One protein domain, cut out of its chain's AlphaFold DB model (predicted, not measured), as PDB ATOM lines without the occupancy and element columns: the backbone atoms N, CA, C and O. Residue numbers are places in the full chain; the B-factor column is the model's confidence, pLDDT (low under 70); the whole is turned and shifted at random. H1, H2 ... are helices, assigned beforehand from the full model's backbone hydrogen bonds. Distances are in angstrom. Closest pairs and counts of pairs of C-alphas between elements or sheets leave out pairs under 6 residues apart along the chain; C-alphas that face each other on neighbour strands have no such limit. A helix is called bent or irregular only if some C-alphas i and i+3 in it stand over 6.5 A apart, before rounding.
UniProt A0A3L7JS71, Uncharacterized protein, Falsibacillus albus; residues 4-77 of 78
ATOM      1  N   LEU A   4       7.298  23.896 -29.565       92.75
ATOM      2  CA  LEU A   4       7.284  23.549 -30.992       92.75
ATOM      3  C   LEU A   4       7.212  22.037 -31.219       92.75
ATOM      4  O   LEU A   4       6.564  21.593 -32.159       92.75
ATOM      5  N   GLU A   5       7.845  21.273 -30.337       95.75
ATOM      6  CA  GLU A   5       7.880  19.816 -30.367       95.75
ATOM      7  C   GLU A   5       6.517  19.230 -29.981       95.75
ATOM      8  O   GLU A   5       5.960  18.456 -30.751       95.75
ATOM      9  N   ILE A   6       5.905  19.724 -28.895       96.75
ATOM     10  CA  ILE A   6       4.528  19.359 -28.508       96.75
ATOM     11  C   ILE A   6       3.575  19.601 -29.684       96.75
ATOM     12  O   ILE A   6       2.837  18.707 -30.089       96.75
ATOM     13  N   LYS A   7       3.617  20.800 -30.284       96.88
ATOM     14  CA  LYS A   7       2.788  21.124 -31.453       96.88
ATOM     15  C   LYS A   7       3.044  20.164 -32.623       96.88
ATOM     16  O   LYS A   7       2.100  19.802 -33.320       96.88
ATOM     17  N   GLY A   8       4.305  19.808 -32.865       97.38
ATOM     18  CA  GLY A   8       4.706  18.872 -33.916       97.38
ATOM     19  C   GLY A   8       4.027  17.517 -33.752       97.38
ATOM     20  O   GLY A   8       3.357  17.067 -34.680       97.38
ATOM     21  N   ILE A   9       4.098  16.948 -32.548       97.56
ATOM     22  CA  ILE A   9       3.486  15.657 -32.215       97.56
ATOM     23  C   ILE A   9       1.961  15.719 -32.372       97.56
ATOM     24  O   ILE A   9       1.381  14.890 -33.064       97.56
ATOM     25  N   PHE A  10       1.293  16.748 -31.838       97.00
ATOM     26  CA  PHE A  10      -0.155  16.900 -32.040       97.00
ATOM     27  C   PHE A  10      -0.534  16.935 -33.532       97.00
ATOM     28  O   PHE A  10      -1.516  16.315 -33.927       97.00
ATOM     29  N   ASN A  11       0.234  17.626 -34.381       96.94
ATOM     30  CA  ASN A  11      -0.045  17.662 -35.821       96.94
ATOM     31  C   ASN A  11       0.200  16.314 -36.507       96.94
ATOM     32  O   ASN A  11      -0.570  15.949 -37.391       96.94
ATOM     33  N   GLN A  12       1.244  15.582 -36.109       97.06
ATOM     34  CA  GLN A  12       1.573  14.266 -36.661       97.06
ATOM     35  C   GLN A  12       0.428  13.263 -36.477       97.06
ATOM     36  O   GLN A  12       0.154  12.480 -37.383       97.06
ATOM     37  N   PHE A  13      -0.280  13.336 -35.348       96.38
ATOM     38  CA  PHE A  13      -1.441  12.492 -35.051       96.38
ATOM     39  C   PHE A  13      -2.780  13.092 -35.521       96.38
ATOM     40  O   PHE A  13      -3.840  12.550 -35.232       96.38
ATOM     41  N   GLY A  14      -2.766  14.215 -36.251       95.62
ATOM     42  CA  GLY A  14      -3.990  14.861 -36.742       95.62
ATOM     43  C   GLY A  14      -4.773  15.649 -35.682       95.62
ATOM     44  O   GLY A  14      -5.875  16.111 -35.952       95.62
ATOM     45  N   PHE A  15      -4.199  15.869 -34.498       96.56
ATOM     46  CA  PHE A  15      -4.806  16.580 -33.364       96.56
ATOM     47  C   PHE A  15      -4.397  18.058 -33.281       96.56
ATOM     48  O   PHE A  15      -4.535  18.708 -32.241       96.56
ATOM     49  N   GLY A  16      -3.892  18.624 -34.379       95.12
ATOM     50  CA  GLY A  16      -3.448  20.017 -34.439       95.12
ATOM     51  C   GLY A  16      -4.522  21.026 -34.014       95.12
ATOM     52  O   GLY A  16      -4.205  22.024 -33.364       95.12
ATOM     53  N   HIS A  17      -5.797  20.752 -34.314       94.25
ATOM     54  CA  HIS A  17      -6.930  21.581 -33.884       94.25
ATOM     55  C   HIS A  17      -7.135  21.548 -32.366       94.25
ATOM     56  O   HIS A  17      -7.394  22.589 -31.764       94.25
ATOM     57  N   LEU A  18      -6.937  20.393 -31.726       95.81
ATOM     58  CA  LEU A  18      -7.036  20.248 -30.270       95.81
ATOM     59  C   LEU A  18      -5.915  21.009 -29.558       95.81
ATOM     60  O   LEU A  18      -6.155  21.667 -28.541       95.81
ATOM     61  N   TYR A  19      -4.704  20.999 -30.125       95.75
ATOM     62  CA  TYR A  19      -3.571  21.737 -29.566       95.75
ATOM     63  C   TYR A  19      -3.846  23.240 -29.441       95.75
ATOM     64  O   TYR A  19      -3.428  23.857 -28.464       95.75
ATOM     65  N   LEU A  20      -4.582  23.843 -30.382       92.00
ATOM     66  CA  LEU A  20      -4.903  25.276 -30.332       92.00
ATOM     67  C   LEU A  20      -5.647  25.664 -29.047       92.00
ATOM     68  O   LEU A  20      -5.399  26.737 -28.498       92.00
ATOM     69  N   HIS A  21      -6.511  24.781 -28.547       91.50
ATOM     70  CA  HIS A  21      -7.284  25.010 -27.327       91.50
ATOM     71  C   HIS A  21      -6.557  24.544 -26.059       91.50
ATOM     72  O   HIS A  21      -6.804  25.080 -24.979       91.50
ATOM     73  N   LEU A  22      -5.632  23.589 -26.184       96.00
ATOM     74  CA  LEU A  22      -4.871  23.037 -25.063       96.00
ATOM     75  C   LEU A  22      -3.538  23.745 -24.802       96.00
ATOM     76  O   LEU A  22      -3.004  23.611 -23.704       96.00
ATOM     77  N   LYS A  23      -3.013  24.525 -25.756       95.88
ATOM     78  CA  LYS A  23      -1.694  25.172 -25.668       95.88
ATOM     79  C   LYS A  23      -1.493  25.929 -24.354       95.88
ATOM     80  O   LYS A  23      -0.540  25.657 -23.634       95.88
ATOM     81  N   ILE A  24      -2.385  26.875 -24.049       96.31
ATOM     82  CA  ILE A  24      -2.248  27.736 -22.865       96.31
ATOM     83  C   ILE A  24      -2.358  26.918 -21.564       96.31
ATOM     84  O   ILE A  24      -1.471  27.044 -20.718       96.31
ATOM     85  N   PRO A  25      -3.362  26.032 -21.390       96.75
ATOM     86  CA  PRO A  25      -3.401  25.129 -20.240       96.75
ATOM     87  C   PRO A  25      -2.164  24.230 -20.089       96.75
ATOM     88  O   PRO A  25      -1.656  24.076 -18.977       96.75
ATOM     89  N   ILE A  26      -1.646  23.656 -21.181       96.38
ATOM     90  CA  ILE A  26      -0.425  22.831 -21.172       96.38
ATOM     91  C   ILE A  26       0.777  23.659 -20.707       96.38
ATOM     92  O   ILE A  26       1.529  23.209 -19.845       96.38
ATOM     93  N   GLU A  27       0.929  24.871 -21.242       94.81
ATOM     94  CA  GLU A  27       2.028  25.782 -20.919       94.81
ATOM     95  C   GLU A  27       2.020  26.197 -19.445       94.81
ATOM     96  O   GLU A  27       3.032  26.057 -18.764       94.81
ATOM     97  N   ILE A  28       0.872  26.645 -18.930       96.75
ATOM     98  CA  ILE A  28       0.753  27.128 -17.546       96.75
ATOM     99  C   ILE A  28       0.865  25.980 -16.541       96.75
ATOM    100  O   ILE A  28       1.487  26.126 -15.492       96.75
ATOM    101  N   SER A  29       0.247  24.833 -16.835       96.69
ATOM    102  CA  SER A  29       0.257  23.695 -15.911       96.69
ATOM    103  C   SER A  29       1.601  22.979 -15.842       96.69
ATOM    104  O   SER A  29       1.855  22.272 -14.867       96.69
ATOM    105  N   GLY A  30       2.425  23.098 -16.887       95.62
ATOM    106  CA  GLY A  30       3.662  22.341 -17.015       95.62
ATOM    107  C   GLY A  30       3.446  20.828 -17.097       95.62
ATOM    108  O   GLY A  30       4.356  20.074 -16.767       95.62
ATOM    109  N   VAL A  31       2.261  20.357 -17.508       96.56
ATOM    110  CA  VAL A  31       1.916  18.920 -17.490       96.56
ATOM    111  C   VAL A  31       2.819  18.067 -18.396       96.56
ATOM    112  O   VAL A  31       2.971  16.875 -18.153       96.56
ATOM    113  N   LEU A  32       3.452  18.682 -19.402       96.38
ATOM    114  CA  LEU A  32       4.422  18.052 -20.311       96.38
ATOM    115  C   LEU A  32       5.884  18.454 -20.015       96.38
ATOM    116  O   LEU A  32       6.792  18.240 -20.829       96.38
ATOM    117  N   ASN A  33       6.147  19.054 -18.850       94.06
ATOM    118  CA  ASN A  33       7.508  19.363 -18.420       94.06
ATOM    119  C   ASN A  33       8.226  18.065 -18.029       94.06
ATOM    120  O   ASN A  33       7.703  17.278 -17.248       94.06
ATOM    121  N   GLY A  34       9.419  17.837 -18.585       90.44
ATOM    122  CA  GLY A  34      10.173  16.590 -18.374       90.44
ATOM    123  C   GLY A  34       9.556  15.343 -19.016       90.44
ATOM    124  O   GLY A  34      10.068  14.251 -18.811       90.44
ATOM    125  N   VAL A  35       8.471  15.494 -19.781       94.12
ATOM    126  CA  VAL A  35       7.923  14.421 -20.612       94.12
ATOM    127  C   VAL A  35       8.730  14.344 -21.907       94.12
ATOM    128  O   VAL A  35       8.945  15.377 -22.556       94.12
ATOM    129  N   GLU A  36       9.170  13.131 -22.242       94.12
ATOM    130  CA  GLU A  36       9.858  12.784 -23.489       94.12
ATOM    131  C   GLU A  36       8.865  12.646 -24.646       94.12
ATOM    132  O   GLU A  36       7.693  12.321 -24.441       94.12
ATOM    133  N   SER A  37       9.329  12.900 -25.868       95.50
ATOM    134  CA  SER A  37       8.486  12.873 -27.071       95.50
ATOM    135  C   SER A  37       7.870  11.497 -27.306       95.50
ATOM    136  O   SER A  37       6.653  11.408 -27.454       95.50
ATOM    137  N   ASP A  38       8.661  10.434 -27.155       95.19
ATOM    138  CA  ASP A  38       8.223   9.039 -27.288       95.19
ATOM    139  C   ASP A  38       7.027   8.697 -26.386       95.19
ATOM    140  O   ASP A  38       6.134   7.950 -26.780       95.19
ATOM    141  N   PHE A  39       6.967   9.267 -25.178       96.69
ATOM    142  CA  PHE A  39       5.837   9.055 -24.274       96.69
ATOM    143  C   PHE A  39       4.552   9.692 -24.808       96.69
ATOM    144  O   PHE A  39       3.474   9.108 -24.710       96.69
ATOM    145  N   LEU A  40       4.644  10.912 -25.341       96.88
ATOM    146  CA  LEU A  40       3.477  11.611 -25.875       96.88
ATOM    147  C   LEU A  40       3.010  10.989 -27.200       96.88
ATOM    148  O   LEU A  40       1.811  10.958 -27.471       96.88
ATOM    149  N   GLU A  41       3.939  10.470 -27.998       97.06
ATOM    150  CA  GLU A  41       3.629   9.687 -29.193       97.06
ATOM    151  C   GLU A  41       2.928   8.367 -28.836       97.06
ATOM    152  O   GLU A  41       1.885   8.065 -29.415       97.06
ATOM    153  N   ASP A  42       3.419   7.620 -27.838       97.12
ATOM    154  CA  ASP A  42       2.744   6.405 -27.347       97.12
ATOM    155  C   ASP A  42       1.356   6.724 -26.769       97.12
ATOM    156  O   ASP A  42       0.390   6.001 -27.020       97.12
ATOM    157  N   PHE A  43       1.212   7.860 -26.077       97.62
ATOM    158  CA  PHE A  43      -0.084   8.333 -25.601       97.62
ATOM    159  C   PHE A  43      -1.072   8.516 -26.758       97.62
ATOM    160  O   PHE A  43      -2.167   7.960 -26.719       97.62
ATOM    161  N   PHE A  44      -0.701   9.240 -27.812       96.88
ATOM    162  CA  PHE A  44      -1.597   9.434 -28.955       96.88
ATOM    163  C   PHE A  44      -1.776   8.191 -29.831       96.88
ATOM    164  O   PHE A  44      -2.762   8.109 -30.559       96.88
ATOM    165  N   ALA A  45      -0.887   7.201 -29.734       95.06
ATOM    166  CA  ALA A  45      -1.103   5.890 -30.339       95.06
ATOM    167  C   ALA A  45      -2.164   5.061 -29.589       95.06
ATOM    168  O   ALA A  45      -2.834   4.227 -30.197       95.06
ATOM    169  N   VAL A  46      -2.326   5.278 -28.277       96.06
ATOM    170  CA  VAL A  46      -3.302   4.562 -27.437       96.06
ATOM    171  C   VAL A  46      -4.659   5.266 -27.384       96.06
ATOM    172  O   VAL A  46      -5.692   4.597 -27.383       96.06
ATOM    173  N   TYR A  47      -4.676   6.599 -27.317       95.12
ATOM    174  CA  TYR A  47      -5.902   7.386 -27.181       95.12
ATOM    175  C   TYR A  47      -6.230   8.109 -28.487       95.12
ATOM    176  O   TYR A  47      -5.538   9.048 -28.881       95.12
ATOM    177  N   ASP A  48      -7.321   7.689 -29.131       89.56
ATOM    178  CA  ASP A  48      -7.821   8.318 -30.348       89.56
ATOM    179  C   ASP A  48      -8.783   9.474 -30.029       89.56
ATOM    180  O   ASP A  48      -9.872   9.273 -29.488       89.56
ATOM    181  N   PHE A  49      -8.385  10.687 -30.412       94.75
ATOM    182  CA  PHE A  49      -9.196  11.900 -30.309       94.75
ATOM    183  C   PHE A  49      -9.711  12.378 -31.677       94.75
ATOM    184  O   PHE A  49     -10.149  13.519 -31.807       94.75
ATOM    185  N   SER A  50      -9.658  11.544 -32.719       90.00
ATOM    186  CA  SER A  50     -10.034  11.922 -34.090       90.00
ATOM    187  C   SER A  50     -11.496  12.354 -34.219       90.00
ATOM    188  O   SER A  50     -11.822  13.217 -35.032       90.00
ATOM    189  N   SER A  51     -12.372  11.793 -33.383       91.88
ATOM    190  CA  SER A  51     -13.793  12.140 -33.309       91.88
ATOM    191  C   SER A  51     -14.094  13.340 -32.404       91.88
ATOM    192  O   SER A  51     -15.249  13.748 -32.294       91.88
ATOM    193  N   TYR A  52     -13.081  13.910 -31.744       93.19
ATOM    194  CA  TYR A  52     -13.270  15.015 -30.816       93.19
ATOM    195  C   TYR A  52     -13.202  16.356 -31.548       93.19
ATOM    196  O   TYR A  52     -12.155  16.766 -32.057       93.19
ATOM    197  N   ASP A  53     -14.299  17.107 -31.473       89.19
ATOM    198  CA  ASP A  53     -14.313  18.527 -31.841       89.19
ATOM    199  C   ASP A  53     -13.545  19.380 -30.816       89.19
ATOM    200  O   ASP A  53     -12.958  20.415 -31.140       89.19
ATOM    201  N   ARG A  54     -13.551  18.953 -29.547       91.12
ATOM    202  CA  ARG A  54     -12.857  19.607 -28.433       91.12
ATOM    203  C   ARG A  54     -12.432  18.574 -27.396       91.12
ATOM    204  O   ARG A  54     -13.239  17.750 -26.992       91.12
ATOM    205  N   LEU A  55     -11.208  18.714 -26.897       94.38
ATOM    206  CA  LEU A  55     -10.678  17.964 -25.761       94.38
ATOM    207  C   LEU A  55     -10.481  18.919 -24.581       94.38
ATOM    208  O   LEU A  55      -9.802  19.942 -24.712       94.38
ATOM    209  N   PHE A  56     -11.099  18.621 -23.438       96.00
ATOM    210  CA  PHE A  56     -10.931  19.440 -22.240       96.00
ATOM    211  C   PHE A  56      -9.574  19.176 -21.589       96.00
ATOM    212  O   PHE A  56      -9.070  18.056 -21.583       96.00
ATOM    213  N   PHE A  57      -8.986  20.217 -20.996       97.25
ATOM    214  CA  PHE A  57      -7.667  20.096 -20.379       97.25
ATOM    215  C   PHE A  57      -7.636  19.081 -19.227       97.25
ATOM    216  O   PHE A  57      -6.685  18.308 -19.128       97.25
ATOM    217  N   ASP A  58      -8.671  19.046 -18.386       97.56
ATOM    218  CA  ASP A  58      -8.722  18.107 -17.261       97.56
ATOM    219  C   ASP A  58      -8.849  16.653 -17.728       97.56
ATOM    220  O   ASP A  58      -8.218  15.772 -17.147       97.56
ATOM    221  N   GLU A  59      -9.587  16.414 -18.816       97.31
ATOM    222  CA  GLU A  59      -9.682  15.103 -19.465       97.31
ATOM    223  C   GLU A  59      -8.322  14.681 -20.030       97.31
ATOM    224  O   GLU A  59      -7.808  13.624 -19.665       97.31
ATOM    225  N   PHE A  60      -7.682  15.547 -20.826       97.44
ATOM    226  CA  PHE A  60      -6.334  15.312 -21.350       97.44
ATOM    227  C   PHE A  60      -5.348  14.979 -20.224       97.44
ATOM    228  O   PHE A  60      -4.659  13.962 -20.266       97.44
ATOM    229  N   ARG A  61      -5.315  15.803 -19.172       97.50
ATOM    230  CA  ARG A  61      -4.434  15.616 -18.013       97.50
ATOM    231  C   ARG A  61      -4.722  14.311 -17.273       97.50
ATOM    232  O   ARG A  61      -3.786  13.679 -16.782       97.50
ATOM    233  N   HIS A  62      -5.989  13.934 -17.135       97.88
ATOM    234  CA  HIS A  62      -6.379  12.696 -16.473       97.88
ATOM    235  C   HIS A  62      -5.904  11.470 -17.260       97.88
ATOM    236  O   HIS A  62      -5.223  10.614 -16.693       97.88
ATOM    237  N   LEU A  63      -6.183  11.429 -18.565       98.06
ATOM    238  CA  LEU A  63      -5.772  10.334 -19.445       98.06
ATOM    239  C   LEU A  63      -4.247  10.229 -19.527       98.06
ATOM    240  O   LEU A  63      -3.702   9.133 -19.420       98.06
ATOM    241  N   LEU A  64      -3.544  11.361 -19.618       97.38
ATOM    242  CA  LEU A  64      -2.082  11.396 -19.639       97.38
ATOM    243  C   LEU A  64      -1.479  10.783 -18.362       97.38
ATOM    244  O   LEU A  64      -0.526  10.010 -18.427       97.38
ATOM    245  N   ARG A  65      -2.059  11.077 -17.190       96.56
ATOM    246  CA  ARG A  65      -1.629  10.498 -15.903       96.56
ATOM    247  C   ARG A  65      -1.891   9.001 -15.819       96.56
ATOM    248  O   ARG A  65      -1.028   8.266 -15.346       96.56
ATOM    249  N   LEU A  66      -3.062   8.548 -16.267       97.44
ATOM    250  CA  LEU A  66      -3.371   7.117 -16.337       97.44
ATOM    251  C   LEU A  66      -2.386   6.396 -17.257       97.44
ATOM    252  O   LEU A  66      -1.825   5.365 -16.889       97.44
ATOM    253  N   HIS A  67      -2.116   6.982 -18.419       97.56
ATOM    254  CA  HIS A  67      -1.158   6.446 -19.368       97.56
ATOM    255  C   HIS A  67       0.258   6.376 -18.790       97.56
ATOM    256  O   HIS A  67       0.923   5.364 -18.969       97.56
ATOM    257  N   GLN A  68       0.690   7.383 -18.025       96.12
ATOM    258  CA  GLN A  68       1.990   7.378 -17.351       96.12
ATOM    259  C   GLN A  68       2.169   6.174 -16.421       96.12
ATOM    260  O   GLN A  68       3.221   5.537 -16.429       96.12
ATOM    261  N   VAL A  69       1.135   5.824 -15.653       96.12
ATOM    262  CA  VAL A  69       1.166   4.639 -14.783       96.12
ATOM    263  C   VAL A  69       1.338   3.362 -15.612       96.12
ATOM    264  O   VAL A  69       2.195   2.540 -15.293       96.12
ATOM    265  N   ILE A  70       0.578   3.221 -16.700       95.25
ATOM    266  CA  ILE A  70       0.611   2.038 -17.578       95.25
ATOM    267  C   ILE A  70       1.941   1.939 -18.341       95.25
ATOM    268  O   ILE A  70       2.517   0.861 -18.470       95.25
ATOM    269  N   TYR A  71       2.447   3.059 -18.854       94.12
ATOM    270  CA  TYR A  71       3.717   3.146 -19.573       94.12
ATOM    271  C   TYR A  71       4.892   2.724 -18.684       94.12
ATOM    272  O   TYR A  71       5.686   1.869 -19.067       94.12
ATOM    273  N   ASN A  72       4.942   3.228 -17.448       92.88
ATOM    274  CA  ASN A  72       5.988   2.862 -16.493       92.88
ATOM    275  C   ASN A  72       5.945   1.374 -16.113       92.88
ATOM    276  O   ASN A  72       6.993   0.762 -15.929       92.88
ATOM    277  N   GLN A  73       4.752   0.778 -16.013       93.00
ATOM    278  CA  GLN A  73       4.614  -0.662 -15.771       93.00
ATOM    279  C   GLN A  73       5.151  -1.493 -16.942       93.00
ATOM    280  O   GLN A  73       5.820  -2.495 -16.705       93.00
ATOM    281  N   ARG A  74       4.902  -1.065 -18.188       91.31
ATOM    282  CA  ARG A  74       5.444  -1.726 -19.387       91.31
ATOM    283  C   ARG A  74       6.974  -1.692 -19.409       91.31
ATOM    284  O   ARG A  74       7.583  -2.726 -19.647       91.31
ATOM    285  N   LEU A  75       7.585  -0.550 -19.080       87.25
ATOM    286  CA  LEU A  75       9.049  -0.410 -19.038       87.25
ATOM    287  C   LEU A  75       9.734  -1.257 -17.955       87.25
ATOM    288  O   LEU A  75      10.897  -1.605 -18.092       87.25
ATOM    289  N   GLN A  76       9.041  -1.582 -16.862       85.75
ATOM    290  CA  GLN A  76       9.591  -2.445 -15.808       85.75
ATOM    291  C   GLN A  76       9.556  -3.937 -16.176       85.75
ATOM    292  O   GLN A  76      10.140  -4.754 -15.467       85.75
ATOM    293  N   GLN A  77       8.839  -4.293 -17.243       74.12
ATOM    294  CA  GLN A  77       8.678  -5.667 -17.723       74.12
ATOM    295  C   GLN A  77       9.516  -5.965 -18.979       74.12
ATOM    296  O   GLN A  77       9.544  -7.116 -19.416       74.12
TER     297      GLN A  77
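Overview. This is residues 4 to 77 of the 78 residues of an uncharacterized protein of Falsibacillus albus (UniProt A0A3L7JS71). Three shorter helices, with H2 and H3 on two sides of H1, make a small body, and the long H4 crosses H3 and reaches H2 with its first residue. The printed part has 74 residues, with four named helices, H1 to H4 in chain order, and no named strand: all helix. It is compact, with a radius of gyration of the C-alphas of 11.9 A and spans of 36 by 26 by 21 A.

Along the chain. H1, residues 4 to 12, begins at C-alpha 4 (7.284, 23.549, -30.992) and is 12.3 A long. H2, residues 16 to 29, is 19.2 A long and irregular: C-alphas 21 and 24 are 7.3 A apart. H3, residues 37 to 46, measures 14.4 A. H4, residues 57 to 75, measures 26.5 A and ends at C-alpha 75 (9.049, -0.410, -19.038).

Arrangement. H1 and H2 form a hairpin, at a shallow tilt of 33 degrees, only just short of steep; H2 touches H1 with residues 16 to 19 alone, closest at the C-alphas of Phe 10 and Gly 16, 5.1 A. H1 touches H3, the same way at 27 degrees, closest at the C-alphas of Ile 9 and Glu 41, 6.7 A. H4, with residues 64 to 71 alone, only just touches H3, with 3 pairs of C-alphas within 8 A, about perpendicular at 77 degrees; the closest C-alphas are Phe 43 and His 67, 6.6 A. H4 only just touches H2, with 3 such pairs, through residue 57 alone and residues 22 to 26 of H2, about perpendicular at 85 degrees; the closest C-alphas are Leu 22 and Phe 57, 6.2 A. H1 and H4 are apart. Every O i to N i+4 pair is within hydrogen-bond range in H1, H3 and H4, and 6 of 10 in H2.

Size, cuts and confidence. The C-alphas farthest apart, Asp 53 and Gln 77, are 36.2 A apart. The printed part has no cut and no long link. No printed residue is under 70 in pLDDT.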